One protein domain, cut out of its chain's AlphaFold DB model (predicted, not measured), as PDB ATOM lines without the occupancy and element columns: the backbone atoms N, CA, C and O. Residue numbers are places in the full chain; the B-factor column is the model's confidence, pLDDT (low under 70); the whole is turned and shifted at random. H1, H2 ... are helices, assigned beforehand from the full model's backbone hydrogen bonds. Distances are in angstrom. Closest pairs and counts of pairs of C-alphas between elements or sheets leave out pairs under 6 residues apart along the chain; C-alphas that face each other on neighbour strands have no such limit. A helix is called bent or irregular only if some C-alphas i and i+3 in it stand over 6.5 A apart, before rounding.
ATOM      1  N   GLU A 153     -62.019  12.071  12.592       81.69
ATOM      2  CA  GLU A 153     -62.138  12.802  11.329       81.69
ATOM      3  C   GLU A 153     -62.872  14.142  11.486       81.69
ATOM      4  O   GLU A 153     -62.548  15.117  10.811       81.69
ATOM      5  N   ASN A 154     -63.834  14.236  12.413       82.19
ATOM      6  CA  ASN A 154     -64.535  15.496  12.685       82.19
ATOM      7  C   ASN A 154     -63.655  16.516  13.414       82.19
ATOM      8  O   ASN A 154     -63.852  17.719  13.247       82.19
ATOM      9  N   ILE A 155     -62.729  16.038  14.248       84.12
ATOM     10  CA  ILE A 155     -61.749  16.862  14.963       84.12
ATOM     11  C   ILE A 155     -60.676  17.333  13.977       84.12
ATOM     12  O   ILE A 155     -60.339  18.515  13.943       84.12
ATOM     13  N   LEU A 156     -60.206  16.425  13.120       84.19
ATOM     14  CA  LEU A 156     -59.158  16.682  12.131       84.19
ATOM     15  C   LEU A 156     -59.671  17.406  10.877       84.19
ATOM     16  O   LEU A 156     -58.875  17.908  10.085       84.19
ATOM     17  N   HIS A 157     -60.995  17.485  10.702       86.00
ATOM     18  CA  HIS A 157     -61.685  17.989   9.509       86.00
ATOM     19  C   HIS A 157     -61.284  17.255   8.220       86.00
ATOM     20  O   HIS A 157     -61.264  17.865   7.147       86.00
ATOM     21  N   THR A 158     -60.988  15.956   8.321       81.25
ATOM     22  CA  THR A 158     -60.694  15.088   7.173       81.25
ATOM     23  C   THR A 158     -61.985  14.529   6.576       81.25
ATOM     24  O   THR A 158     -62.997  14.346   7.256       81.25
ATOM     25  N   ARG A 159     -61.981  14.262   5.269       77.81
ATOM     26  CA  ARG A 159     -63.085  13.574   4.575       77.81
ATOM     27  C   ARG A 159     -62.890  12.070   4.530       77.81
ATOM     28  O   ARG A 159     -63.872  11.327   4.509       77.81
ATOM     29  N   SER A 160     -61.640  11.643   4.430       71.31
ATOM     30  CA  SER A 160     -61.259  10.243   4.363       71.31
ATOM     31  C   SER A 160     -61.264   9.650   5.763       71.31
ATOM     32  O   SER A 160     -60.787  10.279   6.708       71.31
ATOM     33  N   LEU A 161     -61.791   8.431   5.874       64.62
ATOM     34  CA  LEU A 161     -61.587   7.614   7.065       64.62
ATOM     35  C   LEU A 161     -60.102   7.267   7.142       64.62
ATOM     36  O   LEU A 161     -59.529   6.813   6.146       64.62
ATOM     37  N   LEU A 162     -59.505   7.476   8.307       63.84
ATOM     38  CA  LEU A 162     -58.149   7.019   8.580       63.84
ATOM     39  C   LEU A 162     -58.205   5.507   8.835       63.84
ATOM     40  O   LEU A 162     -59.028   5.040   9.623       63.84
ATOM     41  N   SER A 163     -57.398   4.727   8.111       58.47
ATOM     42  CA  SER A 163     -57.248   3.290   8.389       58.47
ATOM     43  C   SER A 163     -56.187   3.008   9.451       58.47
ATOM     44  O   SER A 163     -56.307   2.009  10.159       58.47
ATOM     45  N   ASP A 164     -55.197   3.890   9.559       64.31
ATOM     46  CA  ASP A 164     -54.170   3.971  10.595       64.31
ATOM     47  C   ASP A 164     -53.970   5.452  10.970       64.31
ATOM     48  O   ASP A 164     -54.101   6.351  10.136       64.31
ATOM     49  N   ASP A 165     -53.637   5.704  12.226       62.22
ATOM     50  CA  ASP A 165     -53.441   7.029  12.821       62.22
ATOM     51  C   ASP A 165     -52.249   7.783  12.204       62.22
ATOM     52  O   ASP A 165     -52.196   9.017  12.182       62.22
ATOM     53  N   TRP A 166     -51.317   7.028  11.617       66.75
ATOM     54  CA  TRP A 166     -50.154   7.542  10.896       66.75
ATOM     55  C   TRP A 166     -50.341   7.567   9.380       66.75
ATOM     56  O   TRP A 166     -49.391   7.898   8.660       66.75
ATOM     57  N   ASP A 167     -51.532   7.221   8.878       66.00
ATOM     58  CA  ASP A 167     -51.786   7.231   7.445       66.00
ATOM     59  C   ASP A 167     -51.693   8.658   6.914       66.00
ATOM     60  O   ASP A 167     -52.392   9.574   7.370       66.00
ATOM     61  N   PRO A 168     -50.854   8.883   5.901       67.38
ATOM     62  CA  PRO A 168     -50.829  10.183   5.294       67.38
ATOM     63  C   PRO A 168     -52.077  10.424   4.443       67.38
ATOM     64  O   PRO A 168     -52.516   9.564   3.675       67.38
ATOM     65  N   ILE A 169     -52.580  11.657   4.489       70.25
ATOM     66  CA  ILE A 169     -53.654  12.132   3.615       70.25
ATOM     67  C   ILE A 169     -53.082  13.204   2.688       70.25
ATOM     68  O   ILE A 169     -52.751  14.303   3.123       70.25
ATOM     69  N   TYR A 170     -52.982  12.879   1.396       71.12
ATOM     70  CA  TYR A 170     -52.330  13.728   0.389       71.12
ATOM     71  C   TYR A 170     -53.272  14.285  -0.694       71.12
ATOM     72  O   TYR A 170     -52.809  15.000  -1.582       71.12
ATOM     73  N   ASP A 171     -54.565  13.934  -0.665       79.56
ATOM     74  CA  ASP A 171     -55.561  14.320  -1.684       79.56
ATOM     75  C   ASP A 171     -56.790  15.003  -1.053       79.56
ATOM     76  O   ASP A 171     -57.940  14.750  -1.413       79.56
ATOM     77  N   GLU A 172     -56.550  15.873  -0.067       89.62
ATOM     78  CA  GLU A 172     -57.594  16.670   0.583       89.62
ATOM     79  C   GLU A 172     -57.290  18.171   0.468       89.62
ATOM     80  O   GLU A 172     -56.929  18.824   1.451       89.62
ATOM     81  N   PRO A 173     -57.470  18.769  -0.729       91.69
ATOM     82  CA  PRO A 173     -57.149  20.179  -0.963       91.69
ATOM     83  C   PRO A 173     -57.966  21.138  -0.092       91.69
ATOM     84  O   PRO A 173     -57.515  22.241   0.195       91.69
ATOM     85  N   GLU A 174     -59.159  20.735   0.351       93.12
ATOM     86  CA  GLU A 174     -59.965  21.541   1.272       93.12
ATOM     87  C   GLU A 174     -59.389  21.572   2.690       93.12
ATOM     88  O   GLU A 174     -59.482  22.605   3.350       93.12
ATOM     89  N   LEU A 175     -58.761  20.480   3.145       94.19
ATOM     90  CA  LEU A 175     -58.042  20.469   4.415       94.19
ATOM     91  C   LEU A 175     -56.810  21.368   4.314       94.19
ATOM     92  O   LEU A 175     -56.642  22.260   5.141       94.19
ATOM     93  N   ALA A 176     -56.020  21.222   3.247       95.62
ATOM     94  CA  ALA A 176     -54.856  22.075   3.015       95.62
ATOM     95  C   ALA A 176     -55.244  23.563   2.955       95.62
ATOM     96  O   ALA A 176     -54.591  24.397   3.580       95.62
ATOM     97  N   GLN A 177     -56.349  23.895   2.274       96.69
ATOM     98  CA  GLN A 177     -56.877  25.260   2.239       96.69
ATOM     99  C   GLN A 177     -57.309  25.742   3.625       96.69
ATOM    100  O   GLN A 177     -57.064  26.890   3.967       96.69
ATOM    101  N   ARG A 178     -57.912  24.883   4.452       97.12
ATOM    102  CA  ARG A 178     -58.316  25.245   5.818       97.12
ATOM    103  C   ARG A 178     -57.125  25.633   6.695       97.12
ATOM    104  O   ARG A 178     -57.224  26.582   7.469       97.12
ATOM    105  N   TRP A 179     -56.022  24.898   6.585       97.81
ATOM    106  CA  TRP A 179     -54.769  25.237   7.257       97.81
ATOM    107  C   TRP A 179     -54.158  26.525   6.693       97.81
ATOM    108  O   TRP A 179     -53.711  27.373   7.460       97.81
ATOM    109  N   ASP A 180     -54.198  26.725   5.374       97.56
ATOM    110  CA  ASP A 180     -53.704  27.960   4.756       97.56
ATOM    111  C   ASP A 180     -54.566  29.190   5.109       97.56
ATOM    112  O   ASP A 180     -54.047  30.292   5.287       97.56
ATOM    113  N   ASP A 181     -55.875  29.014   5.306       98.44
ATOM    114  CA  ASP A 181     -56.812  30.075   5.695       98.44
ATOM    115  C   ASP A 181     -56.513  30.656   7.086       98.44
ATOM    116  O   ASP A 181     -56.944  31.776   7.383       98.44
ATOM    117  N   LEU A 182     -55.732  29.952   7.919       98.62
ATOM    118  CA  LEU A 182     -55.239  30.454   9.205       98.62
ATOM    119  C   LEU A 182     -54.411  31.740   9.053       98.62
ATOM    120  O   LEU A 182     -54.373  32.553   9.980       98.62
ATOM    121  N   GLN A 183     -53.829  31.994   7.873       98.12
ATOM    122  CA  GLN A 183     -53.155  33.258   7.558       98.12
ATOM    123  C   GLN A 183     -54.060  34.482   7.740       98.12
ATOM    124  O   GLN A 183     -53.578  35.576   8.023       98.12
ATOM    125  N   ASN A 184     -55.376  34.319   7.585       98.44
ATOM    126  CA  ASN A 184     -56.335  35.419   7.669       98.44
ATOM    127  C   ASN A 184     -56.644  35.830   9.117       98.44
ATOM    128  O   ASN A 184     -57.337  36.827   9.340       98.44
ATOM    129  N   LEU A 185     -56.159  35.072  10.104       98.69
ATOM    130  CA  LEU A 185     -56.339  35.387  11.514       98.69
ATOM    131  C   LEU A 185     -55.363  36.490  11.969       98.69
ATOM    132  O   LEU A 185     -54.256  36.604  11.433       98.69
ATOM    133  N   PRO A 186     -55.746  37.321  12.957       98.38
ATOM    134  CA  PRO A 186     -54.872  38.375  13.468       98.38
ATOM    135  C   PRO A 186     -53.533  37.843  14.017       98.38
ATOM    136  O   PRO A 186     -53.520  36.787  14.659       98.38
ATOM    137  N   PRO A 187     -52.418  38.584  13.853       97.44
ATOM    138  CA  PRO A 187     -51.157  38.303  14.546       97.44
ATOM    139  C   PRO A 187     -51.343  38.140  16.059       97.44
ATOM    140  O   PRO A 187     -52.112  38.880  16.674       97.44
ATOM    141  N   GLY A 188     -50.639  37.171  16.650       96.69
ATOM    142  CA  GLY A 188     -50.746  36.816  18.072       96.69
ATOM    143  C   GLY A 188     -51.850  35.803  18.404       96.69
ATOM    144  O   GLY A 188     -51.917  35.328  19.537       96.69
ATOM    145  N   THR A 189     -52.698  35.436  17.437       98.81
ATOM    146  CA  THR A 189     -53.619  34.298  17.590       98.81
ATOM    147  C   THR A 189     -52.906  32.967  17.374       98.81
ATOM    148  O   THR A 189     -51.941  32.897  16.611       98.81
ATOM    149  N   VAL A 190     -53.378  31.900  18.024       98.56
ATOM    150  CA  VAL A 190     -52.758  30.571  17.913       98.56
ATOM    151  C   VAL A 190     -52.789  30.058  16.472       98.56
ATOM    152  O   VAL A 190     -51.782  29.562  15.982       98.56
ATOM    153  N   GLY A 191     -53.898  30.257  15.751       98.69
ATOM    154  CA  GLY A 191     -54.018  29.833  14.357       98.69
ATOM    155  C   GLY A 191     -53.046  30.576  13.448       98.69
ATOM    156  O   GLY A 191     -52.357  29.953  12.643       98.69
ATOM    157  N   ARG A 192     -52.922  31.899  13.624       98.75
ATOM    158  CA  ARG A 192     -51.927  32.687  12.891       98.75
ATOM    159  C   ARG A 192     -50.502  32.220  13.203       98.75
ATOM    160  O   ARG A 192     -49.715  32.073  12.276       98.75
ATOM    161  N   GLY A 193     -50.205  31.925  14.470       98.56
ATOM    162  CA  GLY A 193     -48.909  31.391  14.890       98.56
ATOM    163  C   GLY A 193     -48.586  30.027  14.272       98.56
ATOM    164  O   GLY A 193     -47.459  29.809  13.845       98.56
ATOM    165  N   VAL A 194     -49.563  29.124  14.149       98.62
ATOM    166  CA  VAL A 194     -49.372  27.824  13.477       98.62
ATOM    167  C   VAL A 194     -49.121  27.998  11.980       98.62
ATOM    168  O   VAL A 194     -48.233  27.357  11.423       98.62
ATOM    169  N   TRP A 195     -49.834  28.912  11.321       98.62
ATOM    170  CA  TRP A 195     -49.546  29.228   9.921       98.62
ATOM    171  C   TRP A 195     -48.117  29.766   9.745       98.62
ATOM    172  O   TRP A 195     -47.367  29.265   8.909       98.62
ATOM    173  N   GLU A 196     -47.707  30.729  10.576       98.62
ATOM    174  CA  GLU A 196     -46.341  31.279  10.602       98.62
ATOM    175  C   GLU A 196     -45.296  30.184  10.876       98.62
ATOM    176  O   GLU A 196     -44.228  30.167  10.263       98.62
ATOM    177  N   PHE A 197     -45.631  29.209  11.728       98.56
ATOM    178  CA  PHE A 197     -44.759  28.091  12.090       98.56
ATOM    179  C   PHE A 197     -44.457  27.225  10.870       98.56
ATOM    180  O   PHE A 197     -43.284  26.976  10.569       98.56
ATOM    181  N   TYR A 198     -45.504  26.851  10.133       98.06
ATOM    182  CA  TYR A 198     -45.410  26.101   8.883       98.06
ATOM    183  C   TYR A 198     -44.640  26.879   7.815       98.06
ATOM    184  O   TYR A 198     -43.759  26.324   7.152       98.06
ATOM    185  N   ARG A 199     -44.927  28.178   7.657       97.44
ATOM    186  CA  ARG A 199     -44.263  29.012   6.649       97.44
ATOM    187  C   ARG A 199     -42.768  29.165   6.909       97.44
ATOM    188  O   ARG A 199     -41.993  28.996   5.968       97.44
ATOM    189  N   ALA A 200     -42.366  29.408   8.155       97.75
ATOM    190  CA  ALA A 200     -40.961  29.564   8.532       97.75
ATOM    191  C   ALA A 200     -40.129  28.291   8.285       97.75
ATOM    192  O   ALA A 200     -38.946  28.390   7.950       97.75
ATOM    193  N   ARG A 201     -40.743  27.109   8.427       97.38
ATOM    194  CA  ARG A 201     -40.092  25.788   8.313       97.38
ATOM    195  C   ARG A 201     -40.238  25.143   6.935       97.38
ATOM    196  O   ARG A 201     -39.593  24.139   6.653       97.38
ATOM    197  N   GLY A 202     -41.074  25.722   6.072       95.94
ATOM    198  CA  GLY A 202     -41.361  25.197   4.736       95.94
ATOM    199  C   GLY A 202     -42.182  23.907   4.742       95.94
ATOM    200  O   GLY A 202     -42.117  23.146   3.781       95.94
ATOM    201  N   PHE A 203     -42.949  23.656   5.804       95.25
ATOM    202  CA  PHE A 203     -43.795  22.471   5.908       95.25
ATOM    203  C   PHE A 203     -44.999  22.548   4.961       95.25
ATOM    204  O   PHE A 203     -45.585  23.615   4.744       95.25
ATOM    205  N   SER A 204     -45.380  21.398   4.406       94.19
ATOM    206  CA  SER A 204     -46.620  21.244   3.642       94.19
ATOM    207  C   SER A 204     -47.806  21.127   4.592       94.19
ATOM    208  O   SER A 204     -47.769  20.324   5.521       94.19
ATOM    209  N   PHE A 205     -48.875  21.886   4.337       95.31
ATOM    210  CA  PHE A 205     -50.097  21.798   5.135       95.31
ATOM    211  C   PHE A 205     -50.758  20.415   5.027       95.31
ATOM    212  O   PHE A 205     -50.770  19.848   3.930       95.31
ATOM    213  N   PRO A 206     -51.352  19.891   6.115       92.00
ATOM    214  CA  PRO A 206     -52.074  18.622   6.094       92.00
ATOM    215  C   PRO A 206     -53.132  18.572   4.990       92.00
ATOM    216  O   PRO A 206     -53.865  19.536   4.774       92.00
ATOM    217  N   GLY A 207     -53.197  17.448   4.274       90.06
ATOM    218  CA  GLY A 207     -54.049  17.274   3.092       90.06
ATOM    219  C   GLY A 207     -53.344  17.569   1.763       90.06
ATOM    220  O   GLY A 207     -53.880  17.213   0.711       90.06
ATOM    221  N   ALA A 208     -52.153  18.178   1.790       91.75
ATOM    222  CA  ALA A 208     -51.304  18.379   0.618       91.75
ATOM    223  C   ALA A 208     -50.250  17.260   0.471       91.75
ATOM    224  O   ALA A 208     -49.832  16.660   1.462       91.75
ATOM    225  N   PRO A 209     -49.744  16.990  -0.746       88.44
ATOM    226  CA  PRO A 209     -48.671  16.019  -0.943       88.44
ATOM    227  C   PRO A 209     -47.429  16.307  -0.086       88.44
ATOM    228  O   PRO A 209     -46.914  17.427  -0.068       88.44
ATOM    229  N   GLY A 210     -46.930  15.273   0.596       84.50
ATOM    230  CA  GLY A 210     -45.738  15.357   1.446       84.50
ATOM    231  C   GLY A 210     -45.959  16.008   2.815       84.50
ATOM    232  O   GLY A 210     -44.977  16.249   3.512       84.50
ATOM    233  N   SER A 211     -47.202  16.306   3.208       88.88
ATOM    234  CA  SER A 211     -47.515  16.743   4.572       88.88
ATOM    235  C   SER A 211     -47.392  15.600   5.581       88.88
ATOM    236  O   SER A 211     -47.493  14.424   5.225       88.88
ATOM    237  N   ALA A 212     -47.263  15.949   6.860       86.56
ATOM    238  CA  ALA A 212     -47.506  14.998   7.937       86.56
ATOM    239  C   ALA A 212     -48.967  14.483   7.900       86.56
ATOM    240  O   ALA A 212     -49.853  15.168   7.367       86.56
ATOM    241  N   PRO A 213     -49.242  13.292   8.465       85.69
ATOM    242  CA  PRO A 213     -50.602  12.833   8.746       85.69
ATOM    243  C   PRO A 213     -51.394  13.875   9.557       85.69
ATOM    244  O   PRO A 213     -50.821  14.493  10.461       85.69
ATOM    245  N   PRO A 214     -52.696  14.095   9.287       87.31
ATOM    246  CA  PRO A 214     -53.475  15.135   9.972       87.31
ATOM    247  C   PRO A 214     -53.550  14.994  11.495       87.31
ATOM    248  O   PRO A 214     -53.589  16.009  12.191       87.31
ATOM    249  N   LEU A 215     -53.548  13.758  11.999       84.56
ATOM    250  CA  LEU A 215     -53.546  13.467  13.430       84.56
ATOM    251  C   LEU A 215     -52.208  13.820  14.072       84.56
ATOM    252  O   LEU A 215     -52.179  14.596  15.022       84.56
ATOM    253  N   LEU A 216     -51.099  13.359  13.481       85.00
ATOM    254  CA  LEU A 216     -49.767  13.786  13.900       85.00
ATOM    255  C   LEU A 216     -49.685  15.311  13.897       85.00
ATOM    256  O   LEU A 216     -49.296  15.888  14.896       85.00
ATOM    257  N   SER A 217     -50.162  15.978  12.848       91.12
ATOM    258  CA  SER A 217     -50.114  17.444  12.716       91.12
ATOM    259  C   SER A 217     -50.820  18.213  13.847       91.12
ATOM    260  O   SER A 217     -50.616  19.416  13.994       91.12
ATOM    261  N   GLN A 218     -51.627  17.561  14.694       92.19
ATOM    262  CA  GLN A 218     -52.165  18.195  15.900       92.19
ATOM    263  C   GLN A 218     -51.053  18.596  16.891       92.19
ATOM    264  O   GLN A 218     -51.185  19.634  17.544       92.19
ATOM    265  N   HIS A 219     -49.920  17.877  16.943       94.06
ATOM    266  CA  HIS A 219     -48.773  18.264  17.780       94.06
ATOM    267  C   HIS A 219     -48.161  19.605  17.346       94.06
ATOM    268  O   HIS A 219     -47.614  20.325  18.180       94.06
ATOM    269  N   ASP A 220     -48.337  20.012  16.082       96.50
ATOM    270  CA  ASP A 220     -47.770  21.268  15.588       96.50
ATOM    271  C   ASP A 220     -48.391  22.498  16.259       96.50
ATOM    272  O   ASP A 220     -47.738  23.529  16.448       96.50
ATOM    273  N   TRP A 221     -49.651  22.387  16.693       98.44
ATOM    274  CA  TRP A 221     -50.298  23.412  17.509       98.44
ATOM    275  C   TRP A 221     -49.610  23.549  18.868       98.44
ATOM    276  O   TRP A 221     -49.506  24.653  19.411       98.44
ATOM    277  N   ILE A 222     -49.089  22.443  19.400       98.25
ATOM    278  CA  ILE A 222     -48.434  22.380  20.705       98.25
ATOM    279  C   ILE A 222     -47.077  23.079  20.679       98.25
ATOM    280  O   ILE A 222     -46.758  23.734  21.665       98.25
ATOM    281  N   HIS A 223     -46.326  23.091  19.574       98.56
ATOM    282  CA  HIS A 223     -45.113  23.925  19.480       98.56
ATOM    283  C   HIS A 223     -45.402  25.403  19.783       98.56
ATOM    284  O   HIS A 223     -44.697  26.049  20.563       98.56
ATOM    285  N   VAL A 224     -46.494  25.930  19.222       98.56
ATOM    286  CA  VAL A 224     -46.915  27.327  19.407       98.56
ATOM    287  C   VAL A 224     -47.511  27.548  20.802       98.56
ATOM    288  O   VAL A 224     -47.137  28.494  21.503       98.56
ATOM    289  N   ILE A 225     -48.416  26.669  21.241       98.50
ATOM    290  CA  ILE A 225     -49.098  26.784  22.539       98.50
ATOM    291  C   ILE A 225     -48.110  26.588  23.691       98.50
ATOM    292  O   ILE A 225     -48.085  27.391  24.623       98.50
ATOM    293  N   ALA A 226     -47.274  25.556  23.627       98.44
ATOM    294  CA  ALA A 226     -46.356  25.172  24.688       98.44
ATOM    295  C   ALA A 226     -44.990  25.853  24.626       98.44
ATOM    296  O   ALA A 226     -44.207  25.682  25.561       98.44
ATOM    297  N   ASP A 227     -44.739  26.700  23.629       98.50
ATOM    298  CA  ASP A 227     -43.489  27.451  23.502       98.50
ATOM    299  C   ASP A 227     -42.262  26.544  23.332       98.50
ATOM    300  O   ASP A 227     -41.254  26.706  24.027       98.50
ATOM    301  N   TYR A 228     -42.351  25.586  22.411       98.56
ATOM    302  CA  TYR A 228     -41.240  24.717  22.032       98.56
ATOM    303  C   TYR A 228     -40.888  24.906  20.556       98.56
ATOM    304  O   TYR A 228     -41.765  25.046  19.704       98.56
ATOM    305  N   GLY A 229     -39.588  24.923  20.261       97.88
ATOM    306  CA  GLY A 229     -39.055  24.852  18.903       97.88
ATOM    307  C   GLY A 229     -39.394  23.543  18.202       97.88
ATOM    308  O   GLY A 229     -40.144  22.738  18.729       97.88
ATOM    309  N   SER A 230     -38.805  23.310  17.035       95.88
ATOM    310  CA  SER A 230     -39.008  22.087  16.236       95.88
ATOM    311  C   SER A 230     -37.699  21.369  15.910       95.88
ATOM    312  O   SER A 230     -37.595  20.659  14.914       95.88
ATOM    313  N   THR A 231     -36.634  21.621  16.678       94.44
ATOM    314  CA  THR A 231     -35.464  20.731  16.625       94.44
ATOM    315  C   THR A 231     -35.838  19.392  17.247       94.44
ATOM    316  O   THR A 231     -36.777  19.337  18.035       94.44
ATOM    317  N   VAL A 232     -35.072  18.335  16.981       93.12
ATOM    318  CA  VAL A 232     -35.337  17.009  17.560       93.12
ATOM    319  C   VAL A 232     -35.448  17.049  19.091       93.12
ATOM    320  O   VAL A 232     -36.343  16.440  19.671       93.12
ATOM    321  N   GLU A 233     -34.607  17.832  19.772       94.75
ATOM    322  CA  GLU A 233     -34.717  18.012  21.224       94.75
ATOM    323  C   GLU A 233     -36.049  18.640  21.642       94.75
ATOM    324  O   GLU A 233     -36.567  18.329  22.709       94.75
ATOM    325  N   SER A 234     -36.581  19.534  20.809       96.25
ATOM    326  CA  SER A 234     -37.864  20.189  21.044       96.25
ATOM    327  C   SER A 234     -39.042  19.262  20.734       96.25
ATOM    328  O   SER A 234     -40.044  19.315  21.440       96.25
ATOM    329  N   GLU A 235     -38.907  18.358  19.758       95.25
ATOM    330  CA  GLU A 235     -39.875  17.275  19.530       95.25
ATOM    331  C   GLU A 235     -39.982  16.373  20.766       95.25
ATOM    332  O   GLU A 235     -41.075  16.107  21.259       95.25
ATOM    333  N   ILE A 236     -38.844  15.967  21.344       95.94
ATOM    334  CA  ILE A 236     -38.812  15.178  22.588       95.94
ATOM    335  C   ILE A 236     -39.538  15.904  23.732       95.94
ATOM    336  O   ILE A 236     -40.274  15.270  24.491       95.94
ATOM    337  N   GLU A 237     -39.369  17.224  23.857       98.25
ATOM    338  CA  GLU A 237     -40.115  18.030  24.832       98.25
ATOM    339  C   GLU A 237     -41.624  18.016  24.540       98.25
ATOM    340  O   GLU A 237     -42.418  17.741  25.441       98.25
ATOM    341  N   VAL A 238     -42.040  18.252  23.292       97.88
ATOM    342  CA  VAL A 238     -43.460  18.256  22.904       97.88
ATOM    343  C   VAL A 238     -44.125  16.908  23.173       97.88
ATOM    344  O   VAL A 238     -45.176  16.871  23.814       97.88
ATOM    345  N   PHE A 239     -43.506  15.794  22.783       95.44
ATOM    346  CA  PHE A 239     -44.063  14.462  23.040       95.44
ATOM    347  C   PHE A 239     -43.998  14.062  24.520       95.44
ATOM    348  O   PHE A 239     -44.897  13.375  25.011       95.44
ATOM    349  N   GLY A 240     -43.003  14.541  25.274       97.00
ATOM    350  CA  GLY A 240     -42.970  14.416  26.733       97.00
ATOM    351  C   GLY A 240     -44.129  15.151  27.415       97.00
ATOM    352  O   GLY A 240     -44.723  14.630  28.357       97.00
ATOM    353  N   LEU A 241     -44.491  16.332  26.911       98.19
ATOM    354  CA  LEU A 241     -45.639  17.098  27.388       98.19
ATOM    355  C   LEU A 241     -46.965  16.424  27.023       98.19
ATOM    356  O   LEU A 241     -47.790  16.222  27.912       98.19
ATOM    357  N   ILE A 242     -47.170  16.067  25.750       95.19
ATOM    358  CA  ILE A 242     -48.428  15.476  25.256       95.19
ATOM    359  C   ILE A 242     -48.719  14.159  25.974       95.19
ATOM    360  O   ILE A 242     -49.782  14.012  26.569       95.19
ATOM    361  N   SER A 243     -47.741  13.245  26.012       93.75
ATOM    362  CA  SER A 243     -47.900  11.927  26.650       93.75
ATOM    363  C   SER A 243     -48.248  11.997  28.137       93.75
ATOM    364  O   SER A 243     -48.820  11.057  28.694       93.75
ATOM    365  N   ARG A 244     -47.878  13.100  28.801       94.81
ATOM    366  CA  ARG A 244     -48.149  13.307  30.221       94.81
ATOM    367  C   ARG A 244     -49.394  14.155  30.491       94.81
ATOM    368  O   ARG A 244     -49.876  14.112  31.623       94.81
ATOM    369  N   ALA A 245     -49.890  14.904  29.510       95.25
ATOM    370  CA  ALA A 245     -51.134  15.668  29.613       95.25
ATOM    371  C   ALA A 245     -52.383  14.788  29.534       95.25
ATOM    372  O   ALA A 245     -53.382  15.107  30.170       95.25
ATOM    373  N   ASP A 246     -52.303  13.682  28.804       91.81
ATOM    374  CA  ASP A 246     -53.368  12.688  28.730       91.81
ATOM    375  C   ASP A 246     -53.403  11.842  30.014       91.81
ATOM    376  O   ASP A 246     -52.354  11.367  30.464       91.81
ATOM    377  N   ASP A 247     -54.579  11.659  30.622       89.12
ATOM    378  CA  ASP A 247     -54.761  10.786  31.792       89.12
ATOM    379  C   ASP A 247     -54.711   9.300  31.411       89.12
ATOM    380  O   ASP A 247     -54.308   8.470  32.237       89.12
ATOM    381  N   ASP A 248     -55.018   8.968  30.158       89.19
ATOM    382  CA  ASP A 248     -54.878   7.629  29.611       89.19
ATOM    383  C   ASP A 248     -53.403   7.200  29.621       89.19
ATOM    384  O   ASP A 248     -52.552   7.807  28.960       89.19
ATOM    385  N   PRO A 249     -53.042   6.136  30.358       86.69
ATOM    386  CA  PRO A 249     -51.657   5.695  30.416       86.69
ATOM    387  C   PRO A 249     -51.104   5.300  29.043       86.69
ATOM    388  O   PRO A 249     -49.894   5.395  28.836       86.69
ATOM    389  N   ARG A 250     -51.942   4.907  28.075       86.31
ATOM    390  CA  ARG A 250     -51.456   4.494  26.750       86.31
ATOM    391  C   ARG A 250     -50.799   5.624  25.960       86.31
ATOM    392  O   ARG A 250     -49.976   5.328  25.094       86.31
ATOM    393  N   ALA A 251     -51.031   6.890  26.310       88.12
ATOM    394  CA  ALA A 251     -50.330   8.035  25.723       88.12
ATOM    395  C   ALA A 251     -48.805   8.008  25.923       88.12
ATOM    396  O   ALA A 251     -48.059   8.605  25.146       88.12
ATOM    397  N   PHE A 252     -48.307   7.262  26.916       91.69
ATOM    398  CA  PHE A 252     -46.868   7.047  27.102       91.69
ATOM    399  C   PHE A 252     -46.197   6.367  25.896       91.69
ATOM    400  O   PHE A 252     -45.012   6.597  25.642       91.69
ATOM    401  N   SER A 253     -46.950   5.587  25.113       88.00
ATOM    402  CA  SER A 253     -46.449   4.937  23.897       88.00
ATOM    403  C   SER A 253     -45.876   5.933  22.878       88.00
ATOM    404  O   SER A 253     -44.856   5.630  22.260       88.00
ATOM    405  N   LEU A 254     -46.433   7.150  22.770       86.88
ATOM    406  CA  LEU A 254     -45.890   8.213  21.916       86.88
ATOM    407  C   LEU A 254     -44.485   8.640  22.344       86.88
ATOM    408  O   LEU A 254     -43.578   8.715  21.516       86.88
ATOM    409  N   LEU A 255     -44.285   8.900  23.640       92.44
ATOM    410  CA  LEU A 255     -42.971   9.280  24.157       92.44
ATOM    411  C   LEU A 255     -41.969   8.139  23.964       92.44
ATOM    412  O   LEU A 255     -40.861   8.372  23.490       92.44
ATOM    413  N   ALA A 256     -42.358   6.902  24.274       91.31
ATOM    414  CA  ALA A 256     -41.494   5.744  24.077       91.31
ATOM    415  C   ALA A 256     -41.099   5.548  22.598       91.31
ATOM    416  O   ALA A 256     -39.934   5.262  22.315       91.31
ATOM    417  N   MET A 257     -42.016   5.778  21.652       87.25
ATOM    418  CA  MET A 257     -41.725   5.751  20.215       87.25
ATOM    419  C   MET A 257     -40.690   6.815  19.825       87.25
ATOM    420  O   MET A 257     -39.729   6.516  19.117       87.25
ATOM    421  N   VAL A 258     -40.851   8.044  20.318       89.88
ATOM    422  CA  VAL A 258     -39.949   9.173  20.031       89.88
ATOM    423  C   VAL A 258     -38.560   8.950  20.632       89.88
ATOM    424  O   VAL A 258     -37.560   9.233  19.976       89.88
ATOM    425  N   LEU A 259     -38.464   8.348  21.820       92.19
ATOM    426  CA  LEU A 259     -37.183   7.911  22.388       92.19
ATOM    427  C   LEU A 259     -36.535   6.808  21.538       92.19
ATOM    428  O   LEU A 259     -35.329   6.838  21.293       92.19
ATOM    429  N   CYS A 260     -37.329   5.867  21.022       88.81
ATOM    430  CA  CYS A 260     -36.822   4.831  20.122       88.81
ATOM    431  C   CYS A 260     -36.298   5.392  18.794       88.81
ATOM    432  O   CYS A 260     -35.397   4.801  18.196       88.81
ATOM    433  N   LEU A 261     -36.840   6.520  18.337       88.69
ATOM    434  CA  LEU A 261     -36.451   7.180  17.097       88.69
ATOM    435  C   LEU A 261     -35.232   8.101  17.279       88.69
ATOM    436  O   LEU A 261     -34.281   8.023  16.503       88.69
ATOM    437  N   PHE A 262     -35.251   8.952  18.308       91.06
ATOM    438  CA  PHE A 262     -34.299  10.059  18.464       91.06
ATOM    439  C   PHE A 262     -33.249   9.869  19.560       91.06
ATOM    440  O   PHE A 262     -32.255  10.592  19.611       91.06
ATOM    441  N   GLU A 263     -33.430   8.898  20.455       92.56
ATOM    442  CA  GLU A 263     -32.376   8.533  21.401       92.56
ATOM    443  C   GLU A 263     -31.673   7.261  20.959       92.56
ATOM    444  O   GLU A 263     -30.471   7.273  20.696       92.56
ATOM    445  N   THR A 264     -32.407   6.159  20.844       89.44
ATOM    446  CA  THR A 264     -31.773   4.843  20.714       89.44
ATOM    447  C   THR A 264     -31.580   4.393  19.271       89.44
ATOM    448  O   THR A 264     -30.719   3.546  19.022       89.44
ATOM    449  N   GLY A 265     -32.357   4.939  18.329       87.06
ATOM    450  CA  GLY A 265     -32.378   4.509  16.927       87.06
ATOM    451  C   GLY A 265     -32.908   3.082  16.734       87.06
ATOM    452  O   GLY A 265     -32.646   2.458  15.707       87.06
ATOM    453  N   MET A 266     -33.617   2.534  17.726       85.38
ATOM    454  CA  MET A 266     -34.245   1.208  17.649       85.38
ATOM    455  C   MET A 266     -35.423   1.185  16.672       85.38
ATOM    456  O   MET A 266     -35.755   0.134  16.124       85.38
ATOM    457  N   LEU A 267     -36.017   2.351  16.410       83.25
ATOM    458  CA  LEU A 267     -36.979   2.558  15.343       83.25
ATOM    459  C   LEU A 267     -36.316   3.347  14.210       83.25
ATOM    460  O   LEU A 267     -35.783   4.419  14.454       83.25
ATOM    461  N   ASN A 268     -36.371   2.841  12.973       81.62
ATOM    462  CA  ASN A 268     -35.736   3.506  11.821       81.62
ATOM    463  C   ASN A 268     -36.518   4.734  11.322       81.62
ATOM    464  O   ASN A 268     -35.933   5.672  10.785       81.62
ATOM    465  N   SER A 269     -37.845   4.707  11.433       79.56
ATOM    466  CA  SER A 269     -38.730   5.758  10.926       79.56
ATOM    467  C   SER A 269     -40.117   5.653  11.549       79.56
ATOM    468  O   SER A 269     -40.594   4.537  11.770       79.56
ATOM    469  N   ALA A 270     -40.788   6.788  11.729       76.12
ATOM    470  CA  ALA A 270     -42.195   6.876  12.118       76.12
ATOM    471  C   ALA A 270     -42.863   8.018  11.344       76.12
ATOM    472  O   ALA A 270     -42.386   9.151  11.386       76.12
ATOM    473  N   ALA A 271     -43.949   7.725  10.622       76.44
ATOM    474  CA  ALA A 271     -44.593   8.668   9.705       76.44
ATOM    475  C   ALA A 271     -43.581   9.349   8.754       76.44
ATOM    476  O   ALA A 271     -42.987   8.684   7.906       76.44
ATOM    477  N   ILE A 272     -43.380  10.663   8.895       75.38
ATOM    478  CA  ILE A 272     -42.432  11.450   8.090       75.38
ATOM    479  C   ILE A 272     -41.037  11.563   8.721       75.38
ATOM    480  O   ILE A 272     -40.108  12.035   8.067       75.38
ATOM    481  N   PHE A 273     -40.872  11.123   9.968       78.94
ATOM    482  CA  PHE A 273     -39.617  11.227  10.697       78.94
ATOM    483  C   PHE A 273     -38.692  10.043  10.414       78.94
ATOM    484  O   PHE A 273     -39.127   8.900  10.234       78.94
ATOM    485  N   GLN A 274     -37.393  10.329  10.405       83.19
ATOM    486  CA  GLN A 274     -36.315   9.343  10.351       83.19
ATOM    487  C   GLN A 274     -35.578   9.333  11.687       83.19
ATOM    488  O   GLN A 274     -35.592  10.328  12.409       83.19
ATOM    489  N   PHE A 275     -34.945   8.211  12.012       85.62
ATOM    490  CA  PHE A 275     -34.133   8.110  13.218       85.62
ATOM    491  C   PHE A 275     -32.944   9.079  13.171       85.62
ATOM    492  O   PHE A 275     -32.288   9.225  12.137       85.62
ATOM    493  N   ASP A 276     -32.652   9.705  14.303       87.94
ATOM    494  CA  ASP A 276     -31.481  10.562  14.505       87.94
ATOM    495  C   ASP A 276     -31.043  10.350  15.958       87.94
ATOM    496  O   ASP A 276     -31.643  10.928  16.847       87.94
ATOM    497  N   PRO A 277     -30.159   9.386  16.264       90.19
ATOM    498  CA  PRO A 277     -29.982   8.907  17.630       90.19
ATOM    499  C   PRO A 277     -29.064   9.803  18.476       90.19
ATOM    500  O   PRO A 277     -28.143  10.459  17.985       90.19
ATOM    501  N   GLY A 278     -29.240   9.717  19.795       89.56
ATOM    502  CA  GLY A 278     -28.376  10.306  20.813       89.56
ATOM    503  C   GLY A 278     -28.759  11.710  21.278       89.56
ATOM    504  O   GLY A 278     -27.967  12.323  21.998       89.56
ATOM    505  N   HIS A 279     -29.912  12.270  20.893       90.38
ATOM    506  CA  HIS A 279     -30.260  13.651  21.264       90.38
ATOM    507  C   HIS A 279     -30.363  13.893  22.770       90.38
ATOM    508  O   HIS A 279     -30.147  15.024  23.197       90.38
ATOM    509  N   LEU A 280     -30.609  12.869  23.590       90.75
ATOM    510  CA  LEU A 280     -30.510  12.971  25.042       90.75
ATOM    511  C   LEU A 280     -29.073  12.696  25.497       90.75
ATOM    512  O   LEU A 280     -28.548  13.470  26.292       90.75
ATOM    513  N   THR A 281     -28.405  11.652  24.996       90.88
ATOM    514  CA  THR A 281     -27.044  11.284  25.445       90.88
ATOM    515  C   THR A 281     -25.989  12.369  25.184       90.88
ATOM    516  O   THR A 281     -25.080  12.528  26.004       90.88
ATOM    517  N   HIS A 282     -26.094  13.152  24.101       86.81
ATOM    518  CA  HIS A 282     -25.124  14.216  23.784       86.81
ATOM    519  C   HIS A 282     -24.955  15.238  24.925       86.81
ATOM    520  O   HIS A 282     -23.840  15.703  25.167       86.81
ATOM    521  N   ASP A 283     -26.039  15.564  25.638       89.44
ATOM    522  CA  ASP A 283     -26.022  16.382  26.856       89.44
ATOM    523  C   ASP A 283     -27.119  15.907  27.824       89.44
ATOM    524  O   ASP A 283     -28.143  16.566  28.040       89.44
ATOM    525  N   ALA A 284     -26.891  14.727  28.407       91.69
ATOM    526  CA  ALA A 284     -27.862  14.023  29.248       91.69
ATOM    527  C   ALA A 284     -28.382  14.865  30.417       91.69
ATOM    528  O   ALA A 284     -29.564  14.807  30.759       91.69
ATOM    529  N   ARG A 285     -27.518  15.697  31.012       93.25
ATOM    530  CA  ARG A 285     -27.908  16.586  32.109       93.25
ATOM    531  C   ARG A 285     -28.893  17.646  31.630       93.25
ATOM    532  O   ARG A 285     -29.912  17.872  32.278       93.25
ATOM    533  N   ARG A 286     -28.582  18.315  30.518       94.88
ATOM    534  CA  ARG A 286     -29.424  19.368  29.944       94.88
ATOM    535  C   ARG A 286     -30.756  18.799  29.460       94.88
ATOM    536  O   ARG A 286     -31.806  19.335  29.805       94.88
ATOM    537  N   MET A 287     -30.720  17.708  28.698       95.25
ATOM    538  CA  MET A 287     -31.931  17.102  28.149       95.25
ATOM    539  C   MET A 287     -32.803  16.429  29.203       95.25
ATOM    540  O   MET A 287     -34.023  16.506  29.091       95.25
ATOM    541  N   GLY A 288     -32.217  15.870  30.266       96.44
ATOM    542  CA  GLY A 288     -32.978  15.379  31.414       96.44
ATOM    543  C   GLY A 288     -33.849  16.473  32.037       96.44
ATOM    544  O   GLY A 288     -35.039  16.258  32.244       96.44
ATOM    545  N   ILE A 289     -33.290  17.671  32.261       98.12
ATOM    546  CA  ILE A 289     -34.030  18.830  32.802       98.12
ATOM    547  C   ILE A 289     -35.156  19.259  31.855       98.12
ATOM    548  O   ILE A 289     -36.279  19.483  32.298       98.12
ATOM    549  N   ARG A 290     -34.862  19.356  30.556       98.25
ATOM    550  CA  ARG A 290     -35.820  19.766  29.519       98.25
ATOM    551  C   ARG A 290     -37.015  18.820  29.415       98.25
ATOM    552  O   ARG A 290     -38.157  19.262  29.506       98.25
ATOM    553  N   LEU A 291     -36.750  17.519  29.297       98.25
ATOM    554  CA  LEU A 291     -37.793  16.498  29.229       98.25
ATOM    555  C   LEU A 291     -38.619  16.461  30.523       98.25
ATOM    556  O   LEU A 291     -39.845  16.421  30.470       98.25
ATOM    557  N   ALA A 292     -37.968  16.527  31.688       98.31
ATOM    558  CA  ALA A 292     -38.659  16.530  32.972       98.31
ATOM    559  C   ALA A 292     -39.560  17.760  33.172       98.31
ATOM    560  O   ALA A 292     -40.653  17.633  33.727       98.31
ATOM    561  N   ASP A 293     -39.129  18.942  32.726       98.75
ATOM    562  CA  ASP A 293     -39.952  20.158  32.722       98.75
ATOM    563  C   ASP A 293     -41.159  19.997  31.796       98.75
ATOM    564  O   ASP A 293     -42.288  20.236  32.216       98.75
ATOM    565  N   ALA A 294     -40.950  19.504  30.573       98.69
ATOM    566  CA  ALA A 294     -42.027  19.292  29.615       98.69
ATOM    567  C   ALA A 294     -43.081  18.299  30.130       98.69
ATOM    568  O   ALA A 294     -44.277  18.591  30.088       98.69
ATOM    569  N   MET A 295     -42.645  17.176  30.706       98.38
ATOM    570  CA  MET A 295     -43.542  16.212  31.345       98.38
ATOM    571  C   MET A 295     -44.291  16.836  32.529       98.38
ATOM    572  O   MET A 295     -45.490  16.611  32.668       98.38
ATOM    573  N   TYR A 296     -43.635  17.635  33.379       98.38
ATOM    574  CA  TYR A 296     -44.313  18.332  34.480       98.38
ATOM    575  C   TYR A 296     -45.374  19.305  33.961       98.38
ATOM    576  O   TYR A 296     -46.511  19.288  34.429       98.38
ATOM    577  N   ARG A 297     -45.044  20.107  32.943       98.56
ATOM    578  CA  ARG A 297     -46.005  21.003  32.285       98.56
ATOM    579  C   ARG A 297     -47.191  20.215  31.730       98.56
ATOM    580  O   ARG A 297     -48.325  20.634  31.944       98.56
ATOM    581  N   GLY A 298     -46.939  19.058  31.115       98.00
ATOM    582  CA  GLY A 298     -47.966  18.102  30.699       98.00
ATOM    583  C   GLY A 298     -48.842  17.642  31.863       98.00
ATOM    584  O   GLY A 298     -50.057  17.764  31.796       98.00
ATOM    585  N   ALA A 299     -48.251  17.218  32.982       96.62
ATOM    586  CA  ALA A 299     -48.998  16.773  34.162       96.62
ATOM    587  C   ALA A 299     -49.927  17.862  34.726       96.62
ATOM    588  O   ALA A 299     -51.037  17.560  35.166       96.62
ATOM    589  N   ILE A 300     -49.489  19.125  34.701       97.75
ATOM    590  CA  ILE A 300     -50.316  20.267  35.111       97.75
ATOM    591  C   ILE A 300     -51.457  20.510  34.120       97.75
ATOM    592  O   ILE A 300     -52.578  20.755  34.566       97.75
ATOM    593  N   ILE A 301     -51.207  20.393  32.809       98.00
ATOM    594  CA  ILE A 301     -52.273  20.439  31.798       98.00
ATOM    595  C   ILE A 301     -53.285  19.330  32.060       98.00
ATOM    596  O   ILE A 301     -54.464  19.637  32.149       98.00
ATOM    597  N   GLY A 302     -52.863  18.079  32.256       95.31
ATOM    598  CA  GLY A 302     -53.786  16.972  32.523       95.31
ATOM    599  C   GLY A 302     -54.657  17.231  33.752       95.31
ATOM    600  O   GLY A 302     -55.884  17.174  33.680       95.31
ATOM    601  N   ALA A 303     -54.050  17.673  34.857       94.25
ATOM    602  CA  ALA A 303     -54.787  18.021  36.071       94.25
ATOM    603  C   ALA A 303     -55.761  19.205  35.890       94.25
ATOM    604  O   ALA A 303     -56.795  19.259  36.559       94.25
ATOM    605  N   HIS A 304     -55.443  20.170  35.022       96.50
ATOM    606  CA  HIS A 304     -56.271  21.354  34.773       96.50
ATOM    607  C   HIS A 304     -57.355  21.119  33.713       96.50
ATOM    608  O   HIS A 304     -58.486  21.588  33.845       96.50
ATOM    609  N   PHE A 305     -57.003  20.395  32.659       95.06
ATOM    610  CA  PHE A 305     -57.742  20.235  31.415       95.06
ATOM    611  C   PHE A 305     -58.339  18.827  31.280       95.06
ATOM    612  O   PHE A 305     -58.535  18.313  30.184       95.06
ATOM    613  N   SER A 306     -58.686  18.226  32.425       91.44
ATOM    614  CA  SER A 306     -59.420  16.956  32.539       91.44
ATOM    615  C   SER A 306     -58.752  15.762  31.847       91.44
ATOM    616  O   SER A 306     -59.457  14.892  31.343       91.44
ATOM    617  N   GLY A 307     -57.418  15.747  31.794       87.31
ATOM    618  CA  GLY A 307     -56.653  14.632  31.238       87.31
ATOM    619  C   GLY A 307     -56.903  14.381  29.756       87.31
ATOM    620  O   GLY A 307     -56.711  13.259  29.307       87.31
ATOM    621  N   GLN A 308     -57.408  15.374  29.017       86.88
ATOM    622  CA  GLN A 308     -57.766  15.193  27.616       86.88
ATOM    623  C   GLN A 308     -56.512  15.052  26.744       86.88
ATOM    624  O   GLN A 308     -55.584  15.857  26.861       86.88
ATOM    625  N   ASP A 309     -56.534  14.096  25.813       89.44
ATOM    626  CA  ASP A 309     -55.520  13.988  24.769       89.44
ATOM    627  C   ASP A 309     -55.474  15.274  23.925       89.44
ATOM    628  O   ASP A 309     -56.450  15.684  23.286       89.44
ATOM    629  N   LEU A 310     -54.308  15.921  23.918       92.25
ATOM    630  CA  LEU A 310     -54.081  17.163  23.189       92.25
ATOM    631  C   LEU A 310     -54.130  16.982  21.666       92.25
ATOM    632  O   LEU A 310     -54.336  17.972  20.957       92.25
ATOM    633  N   LEU A 311     -53.965  15.754  21.161       89.88
ATOM    634  CA  LEU A 311     -54.134  15.449  19.740       89.88
ATOM    635  C   LEU A 311     -55.606  15.232  19.348       89.88
ATOM    636  O   LEU A 311     -55.931  15.241  18.165       89.88
ATOM    637  N   GLU A 312     -56.521  15.128  20.315       87.69
ATOM    638  CA  GLU A 312     -57.969  15.012  20.074       87.69
ATOM    639  C   GLU A 312     -58.718  16.347  20.232       87.69
ATOM    640  O   GLU A 312     -59.951  16.420  20.164       87.69
ATOM    641  N   ILE A 313     -57.993  17.446  20.433       91.00
ATOM    642  CA  ILE A 313     -58.586  18.779  20.521       91.00
ATOM    643  C   ILE A 313     -58.762  19.352  19.114       91.00
ATOM    644  O   ILE A 313     -57.816  19.485  18.347       91.00
ATOM    645  N   ASP A 314     -59.982  19.790  18.790       94.38
ATOM    646  CA  ASP A 314     -60.254  20.537  17.554       94.38
ATOM    647  C   ASP A 314     -59.714  21.971  17.678       94.38
ATOM    648  O   ASP A 314     -60.452  22.925  17.956       94.38
ATOM    649  N   TRP A 315     -58.403  22.129  17.487       96.62
ATOM    650  CA  TRP A 315     -57.704  23.404  17.639       96.62
ATOM    651  C   TRP A 315     -58.207  24.487  16.680       96.62
ATOM    652  O   TRP A 315     -58.149  25.673  17.016       96.62
ATOM    653  N   PHE A 316     -58.824  24.125  15.547       97.56
ATOM    654  CA  PHE A 316     -59.468  25.098  14.658       97.56
ATOM    655  C   PHE A 316     -60.586  25.880  15.353       97.56
ATOM    656  O   PHE A 316     -60.763  27.070  15.075       97.56
ATOM    657  N   LYS A 317     -61.314  25.271  16.303       97.19
ATOM    658  CA  LYS A 317     -62.315  25.988  17.117       97.19
ATOM    659  C   LYS A 317     -61.685  27.066  17.998       97.19
ATOM    660  O   LYS A 317     -62.354  28.041  18.337       97.19
ATOM    661  N   HIS A 318     -60.408  26.918  18.336       98.19
ATOM    662  CA  HIS A 318     -59.652  27.813  19.208       98.19
ATOM    663  C   HIS A 318     -58.690  28.728  18.438       98.19
ATOM    664  O   HIS A 318     -58.164  29.665  19.026       98.19
ATOM    665  N   ALA A 319     -58.529  28.532  17.125       98.50
ATOM    666  CA  ALA A 319     -57.549  29.215  16.279       98.50
ATOM    667  C   ALA A 319     -57.578  30.751  16.367       98.50
ATOM    668  O   ALA A 319     -56.542  31.400  16.261       98.50
ATOM    669  N   HIS A 320     -58.762  31.329  16.582       98.56
ATOM    670  CA  HIS A 320     -58.979  32.773  16.682       98.56
ATOM    671  C   HIS A 320     -58.571  33.384  18.033       98.56
ATOM    672  O   HIS A 320     -58.537  34.608  18.150       98.56
ATOM    673  N   LYS A 321     -58.321  32.560  19.055       98.81
ATOM    674  CA  LYS A 321     -57.872  33.002  20.377       98.81
ATOM    675  C   LYS A 321     -56.393  33.363  20.334       98.81
ATOM    676  O   LYS A 321     -55.627  32.792  19.555       98.81
ATOM    677  N   THR A 322     -55.989  34.292  21.187       98.81
ATOM    678  CA  THR A 322     -54.575  34.580  21.454       98.81
ATOM    679  C   THR A 322     -53.869  33.361  22.039       98.81
ATOM    680  O   THR A 322     -54.504  32.496  22.649       98.81
ATOM    681  N   VAL A 323     -52.550  33.287  21.861       98.31
ATOM    682  CA  VAL A 323     -51.741  32.214  22.463       98.31
ATOM    683  C   VAL A 323     -51.930  32.191  23.984       98.31
ATOM    684  O   VAL A 323     -52.122  31.124  24.558       98.31
ATOM    685  N   GLU A 324     -51.967  33.353  24.636       98.38
ATOM    686  CA  GLU A 324     -52.197  33.482  26.077       98.38
ATOM    687  C   GLU A 324     -53.576  32.963  26.507       98.38
ATOM    688  O   GLU A 324     -53.657  32.225  27.485       98.38
ATOM    689  N   GLU A 325     -54.647  33.276  25.769       98.62
ATOM    690  CA  GLU A 325     -55.990  32.751  26.065       98.62
ATOM    691  C   GLU A 325     -56.052  31.222  25.954       98.62
ATOM    692  O   GLU A 325     -56.778  30.579  26.711       98.62
ATOM    693  N   VAL A 326     -55.318  30.625  25.009       98.56
ATOM    694  CA  VAL A 326     -55.246  29.162  24.877       98.56
ATOM    695  C   VAL A 326     -54.392  28.559  25.988       98.56
ATOM    696  O   VAL A 326     -54.788  27.546  26.558       98.56
ATOM    697  N   ARG A 327     -53.274  29.193  26.358       98.56
ATOM    698  CA  ARG A 327     -52.447  28.764  27.497       98.56
ATOM    699  C   ARG A 327     -53.232  28.786  28.808       98.56
ATOM    700  O   ARG A 327     -53.143  27.835  29.575       98.56
ATOM    701  N   GLU A 328     -54.024  29.833  29.038       98.38
ATOM    702  CA  GLU A 328     -54.923  29.925  30.193       98.38
ATOM    703  C   GLU A 328     -56.012  28.847  30.143       98.38
ATOM    704  O   GLU A 328     -56.288  28.223  31.160       98.38
ATOM    705  N   MET A 329     -56.583  28.583  28.962       97.81
ATOM    706  CA  MET A 329     -57.600  27.544  28.771       97.81
ATOM    707  C   MET A 329     -57.096  26.143  29.136       97.81
ATOM    708  O   MET A 329     -57.837  25.393  29.763       97.81
ATOM    709  N   VAL A 330     -55.875  25.781  28.730       97.69
ATOM    710  CA  VAL A 330     -55.293  24.455  29.021       97.69
ATOM    711  C   VAL A 330     -54.543  24.410  30.354       97.69
ATOM    712  O   VAL A 330     -54.129  23.343  30.791       97.69
ATOM    713  N   GLY A 331     -54.343  25.556  31.009       98.12
ATOM    714  CA  GLY A 331     -53.639  25.655  32.287       98.12
ATOM    715  C   GLY A 331     -52.138  25.366  32.217       98.12
ATOM    716  O   GLY A 331     -51.550  24.977  33.224       98.12
ATOM    717  N   ILE A 332     -51.501  25.543  31.057       97.88
ATOM    718  CA  ILE A 332     -50.076  25.235  30.893       97.88
ATOM    719  C   ILE A 332     -49.196  26.257  31.639       97.88
ATOM    720  O   ILE A 332     -49.289  27.462  31.380       97.88
ATOM    721  N   PRO A 333     -48.293  25.816  32.533       97.62
ATOM    722  CA  PRO A 333     -47.347  26.723  33.166       97.62
ATOM    723  C   PRO A 333     -46.236  27.154  32.190       97.62
ATOM    724  O   PRO A 333     -45.967  26.467  31.193       97.62
ATOM    725  N   PRO A 334     -45.552  28.286  32.452       98.00
ATOM    726  CA  PRO A 334     -44.350  28.638  31.701       98.00
ATOM    727  C   PRO A 334     -43.262  27.570  31.895       98.00
ATOM    728  O   PRO A 334     -43.267  26.853  32.897       98.00
ATOM    729  N   LYS A 335     -42.309  27.498  30.959       98.44
ATOM    730  CA  LYS A 335     -41.069  26.725  31.147       98.44
ATOM    731  C   LYS A 335     -40.372  27.183  32.429       98.44
ATOM    732  O   LYS A 335     -40.319  28.387  32.702       98.44
ATOM    733  N   SER A 336     -39.826  26.252  33.208       98.25
ATOM    734  CA  SER A 336     -39.034  26.615  34.385       98.25
ATOM    735  C   SER A 336     -37.756  27.364  33.999       98.25
ATOM    736  O   SER A 336     -37.201  27.195  32.909       98.25
ATOM    737  N   GLU A 337     -37.230  28.165  34.930       98.19
ATOM    738  CA  GLU A 337     -35.922  28.811  34.757       98.19
ATOM    739  C   GLU A 337     -34.811  27.781  34.507       98.19
ATOM    740  O   GLU A 337     -33.894  28.038  33.729       98.19
ATOM    741  N   ALA A 338     -34.914  26.598  35.125       97.62
ATOM    742  CA  ALA A 338     -33.976  25.500  34.931       97.62
ATOM    743  C   ALA A 338     -34.026  24.954  33.496       97.62
ATOM    744  O   ALA A 338     -32.970  24.772  32.896       97.62
ATOM    745  N   ALA A 339     -35.218  24.756  32.924       98.25
ATOM    746  CA  ALA A 339     -35.375  24.320  31.537       98.25
ATOM    747  C   ALA A 339     -34.863  25.368  30.539       98.25
ATOM    748  O   ALA A 339     -34.131  25.029  29.612       98.25
ATOM    749  N   ILE A 340     -35.162  26.652  30.764       98.38
ATOM    750  CA  ILE A 340     -34.656  27.755  29.928       98.38
ATOM    751  C   ILE A 340     -33.127  27.855  30.022       98.38
ATOM    752  O   ILE A 340     -32.449  28.004  29.007       98.38
ATOM    753  N   ALA A 341     -32.548  27.729  31.221       97.38
ATOM    754  CA  ALA A 341     -31.095  27.703  31.413       97.38
ATOM    755  C   ALA A 341     -30.450  26.450  30.800       97.38
ATOM    756  O   ALA A 341     -29.330  26.507  30.291       97.38
ATOM    757  N   ALA A 342     -31.182  25.337  30.796       96.50
ATOM    758  CA  ALA A 342     -30.886  24.143  30.025       96.50
ATOM    759  C   ALA A 342     -31.251  24.315  28.538       96.50
ATOM    760  O   ALA A 342     -31.269  23.341  27.807       96.50
ATOM    761  N   GLY A 343     -31.525  25.522  28.047       96.12
ATOM    762  CA  GLY A 343     -31.705  25.838  26.634       96.12
ATOM    763  C   GLY A 343     -32.939  25.223  25.970       96.12
ATOM    764  O   GLY A 343     -32.864  24.901  24.784       96.12
ATOM    765  N   ALA A 344     -34.035  25.047  26.712       97.38
ATOM    766  CA  ALA A 344     -35.374  24.929  26.140       97.38
ATOM    767  C   ALA A 344     -35.788  26.275  25.531       97.38
ATOM    768  O   ALA A 344     -35.798  27.297  26.223       97.38
ATOM    769  N   VAL A 345     -36.146  26.284  24.251       97.31
ATOM    770  CA  VAL A 345     -36.443  27.506  23.486       97.31
ATOM    771  C   VAL A 345     -37.747  27.356  22.715       97.31
ATOM    772  O   VAL A 345     -38.150  26.248  22.370       97.31
ATOM    773  N   GLY A 346     -38.429  28.474  22.492       98.12
ATOM    774  CA  GLY A 346     -39.663  28.561  21.731       98.12
ATOM    775  C   GLY A 346     -39.445  28.567  20.215       98.12
ATOM    776  O   GLY A 346     -38.315  28.687  19.731       98.12
ATOM    777  N   PRO A 347     -40.536  28.484  19.437       97.69
ATOM    778  CA  PRO A 347     -40.489  28.323  17.981       97.69
ATOM    779  C   PRO A 347     -39.915  29.516  17.218       97.69
ATOM    780  O   PRO A 347     -39.562  29.361  16.048       97.69
ATOM    781  N   TRP A 348     -39.814  30.675  17.869       97.62
ATOM    782  CA  TRP A 348     -39.368  31.946  17.291       97.62
ATOM    783  C   TRP A 348     -38.005  32.400  17.824       97.62
ATOM    784  O   TRP A 348     -37.525  33.476  17.478       97.62
ATOM    785  N   GLU A 349     -37.393  31.614  18.708       97.06
ATOM    786  CA  GLU A 349     -36.141  31.960  19.376       97.06
ATOM    787  C   GLU A 349     -34.924  31.351  18.651       97.06
ATOM    788  O   GLU A 349     -35.056  30.404  17.866       97.06
ATOM    789  N   PRO A 350     -33.700  31.846  18.915       96.12
ATOM    790  CA  PRO A 350     -32.486  31.160  18.495       96.12
ATOM    791  C   PRO A 350     -32.438  29.723  19.037       96.12
ATOM    792  O   PRO A 350     -32.450  29.500  20.242       96.12
ATOM    793  N   GLY A 351     -32.351  28.751  18.133       94.50
ATOM    794  CA  GLY A 351     -32.432  27.320  18.418       94.50
ATOM    795  C   GLY A 351     -33.813  26.712  18.222       94.50
ATOM    796  O   GLY A 351     -33.923  25.499  18.304       94.50
ATOM    797  N   GLY A 352     -34.842  27.513  17.931       96.38
ATOM    798  CA  GLY A 352     -36.214  27.036  17.730       96.38
ATOM    799  C   GLY A 352     -36.489  26.385  16.368       96.38
ATOM    800  O   GLY A 352     -37.600  25.908  16.133       96.38
ATOM    801  N   ILE A 353     -35.502  26.383  15.466       97.12
ATOM    802  CA  ILE A 353     -35.585  25.852  14.099       97.12
ATOM    803  C   ILE A 353     -34.286  25.117  13.732       97.12
ATOM    804  O   ILE A 353     -33.188  25.602  14.035       97.12
ATOM    805  N   SER A 354     -34.397  23.958  13.074       94.19
ATOM    806  CA  SER A 354     -33.237  23.182  12.615       94.19
ATOM    807  C   SER A 354     -32.601  23.791  11.352       94.19
ATOM    808  O   SER A 354     -33.253  24.544  10.615       94.19
ATOM    809  N   PRO A 355     -31.322  23.487  11.048       93.81
ATOM    810  CA  PRO A 355     -30.703  23.921   9.796       93.81
ATOM    811  C   PRO A 355     -31.431  23.408   8.555       93.81
ATOM    812  O   PRO A 355     -31.492  24.122   7.553       93.81
ATOM    813  N   PHE A 356     -31.972  22.189   8.612       92.12
ATOM    814  CA  PHE A 356     -32.778  21.625   7.537       92.12
ATOM    815  C   PHE A 356     -34.063  22.432   7.331       92.12
ATOM    816  O   PHE A 356     -34.306  22.920   6.228       92.12
ATOM    817  N   GLN A 357     -34.825  22.662   8.402       95.06
ATOM    818  CA  GLN A 357     -36.092  23.398   8.365       95.06
ATOM    819  C   GLN A 357     -35.914  24.834   7.856       95.06
ATOM    820  O   GLN A 357     -36.692  25.306   7.031       95.06
ATOM    821  N   LEU A 358     -34.851  25.521   8.285       96.38
ATOM    822  CA  LEU A 358     -34.527  26.867   7.806       96.38
ATOM    823  C   LEU A 358     -34.248  26.880   6.293       96.38
ATOM    824  O   LEU A 358     -34.776  27.723   5.566       96.38
ATOM    825  N   LYS A 359     -33.436  25.934   5.800       96.56
ATOM    826  CA  LYS A 359     -33.141  25.802   4.362       96.56
ATOM    827  C   LYS A 359     -34.397  25.459   3.560       96.56
ATOM    828  O   LYS A 359     -34.589  26.016   2.480       96.56
ATOM    829  N   LEU A 360     -35.240  24.570   4.086       95.81
ATOM    830  CA  LEU A 360     -36.500  24.180   3.460       95.81
ATOM    831  C   LEU A 360     -37.446  25.379   3.347       95.81
ATOM    832  O   LEU A 360     -37.909  25.680   2.248       95.81
ATOM    833  N   GLY A 361     -37.649  26.127   4.435       97.19
ATOM    834  CA  GLY A 361     -38.447  27.353   4.442       97.19
ATOM    835  C   GLY A 361     -37.973  28.383   3.414       97.19
ATOM    836  O   GLY A 361     -38.782  28.900   2.641       97.19
ATOM    837  N   MET A 362     -36.659  28.620   3.332       97.75
ATOM    838  CA  MET A 362     -36.071  29.509   2.321       97.75
ATOM    839  C   MET A 362     -36.322  29.014   0.891       97.75
ATOM    840  O   MET A 362     -36.680  29.810   0.025       97.75
ATOM    841  N   SER A 363     -36.149  27.714   0.634       97.50
ATOM    842  CA  SER A 363     -36.385  27.119  -0.690       97.50
ATOM    843  C   SER A 363     -37.845  27.267  -1.116       97.50
ATOM    844  O   SER A 363     -38.126  27.718  -2.223       97.50
ATOM    845  N   VAL A 364     -38.776  26.957  -0.213       95.50
ATOM    846  CA  VAL A 364     -40.220  27.049  -0.466       95.50
ATOM    847  C   VAL A 364     -40.657  28.498  -0.700       95.50
ATOM    848  O   VAL A 364     -41.502  28.743  -1.558       95.50
ATOM    849  N   ALA A 365     -40.085  29.474   0.013       96.31
ATOM    850  CA  ALA A 365     -40.362  30.891  -0.234       96.31
ATOM    851  C   ALA A 365     -39.909  31.331  -1.639       96.31
ATOM    852  O   ALA A 365     -40.660  32.002  -2.345       96.31
ATOM    853  N   VAL A 366     -38.730  30.878  -2.088       97.12
ATOM    854  CA  VAL A 366     -38.239  31.125  -3.457       97.12
ATOM    855  C   VAL A 366     -39.163  30.502  -4.503       97.12
ATOM    856  O   VAL A 366     -39.472  31.145  -5.503       97.12
ATOM    857  N   GLU A 367     -39.632  29.272  -4.284       95.44
ATOM    858  CA  GLU A 367     -40.562  28.592  -5.196       95.44
ATOM    859  C   GLU A 367     -41.912  29.311  -5.324       95.44
ATOM    860  O   GLU A 367     -42.537  29.255  -6.386       95.44
ATOM    861  N   ARG A 368     -42.351  30.006  -4.268       93.31
ATOM    862  CA  ARG A 368     -43.609  30.766  -4.237       93.31
ATOM    863  C   ARG A 368     -43.470  32.235  -4.653       93.31
ATOM    864  O   ARG A 368     -44.488  32.913  -4.724       93.31
ATOM    865  N   ASP A 369     -42.261  32.710  -4.965       96.12
ATOM    866  CA  ASP A 369     -41.970  34.133  -5.230       96.12
ATOM    867  C   ASP A 369     -42.355  35.048  -4.043       96.12
ATOM    868  O   ASP A 369     -42.909  36.136  -4.205       96.12
TER     869      ASP A 369
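This is residues 153 to 369 of the 387 residues of an uncharacterized protein of Actinobacteria bacterium IMCC26256 (UniProt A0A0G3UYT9). A rounded body of helices has the short H4 in its middle: on one side H5 stands between H6 and H7, the three side by side, and on another side H3 packs on H4, with H2 packed on its first half and H10 on its last residues. H8 also packs on H4, little H9 packs on H7, and tiny H1 touches no helix. The printed part has 217 residues with ten named helices, H1 to H10 in order along the chain, and no named strand; the class is all helix, and helix packing is mostly crossed. It is compact, with a radius of gyration of the C-alphas of 16.4 A and spans of 43 by 35 by 35 A.

Start at H1, residues 153 to 156, which touches no helix. Then look at H2, residues 173 to 184, and H3, residues 190 to 201: they touch, closest at the C-alphas of Leu 182 and Gly 191, 5.3 A apart, and are only just about perpendicular at 73 degrees. H2 touches H3 with residues 179 to 184 alone, and H3 touches H2 with residues 191 to 196 alone. Go on to H4, residues 218 to 226, which touches H3 about perpendicular at 76 degrees, closest at the C-alphas of Val 194 and Trp 221, 6.0 A. H5, residues 232 to 245, touches H4 about perpendicular at 85 degrees, with residues 238 to 242 of H5 alone; the closest C-alphas are those of Ile 222 and Val 238, 6.8 A. H5 and H6, residues 249 to 262, form a helical hairpin at a shallow tilt of 8 degrees, opposite ways, with the C-alphas of Ser 243 and Ala 251 closest at 4.7 A. H7, residues 281 to 304, touches H5 at a shallow tilt of 30 degrees, the same way, closest at the C-alphas of Ala 245 and Gly 298, 4.1 A; H6 and H7 are apart. H8, residues 323 to 330, touches H4, with the C-alphas of Ile 225 and Val 323 closest at 6.0 A. H9, residues 337 to 341, touches H7, where the C-alphas of Arg 290 and Ala 339 come closest, 5.0 A. Last, H10, residues 355 to 368, touches H3 about perpendicular at 85 degrees, closest at the C-alphas of Arg 201 and Gly 361, 4.5 A. In H3, H8, H9 and H10 every O i to N i+4 pair is within hydrogen-bond range; H2 has 5 of 8, H4 3 of 5, H5 9 of 10, H6 7 of 10 and H7 18 of 20, while H1 is too short for such a pair.

Find C-alpha 153 at (-62.138, 12.802, 11.329), where H1 begins; it is 5.0 A long. H2 is 17.5 A, H3 16.6 A, H4 12.6 A, H5 19.9 A and H6 21.5 A long. H7 is the longest, 32.3 A from C-alpha 281 at (-27.044, 11.284, 25.445); it has a kink of 51 degrees near residue 288 and is irregular, with C-alphas 282 and 285 9.1 A apart. H8 is 10.8 A, H9 6.0 A and H10 20.3 A long, ending at C-alpha 368, (-43.609, 30.766, -4.237).

The C-alphas of Pro 249 and Asp 369 are the two farthest apart, 46.6 A. The printed part has no cut. The links H1 to H2, H3 to H4, H6 to H7, H7 to H8 and H9 to H10 are long; in the H6 to H7 link, residues 269 to 270 pair antiparallel with 273 to 274. The mean pLDDT of the printed part is 92.3, and residues 161 to 168 are under 70.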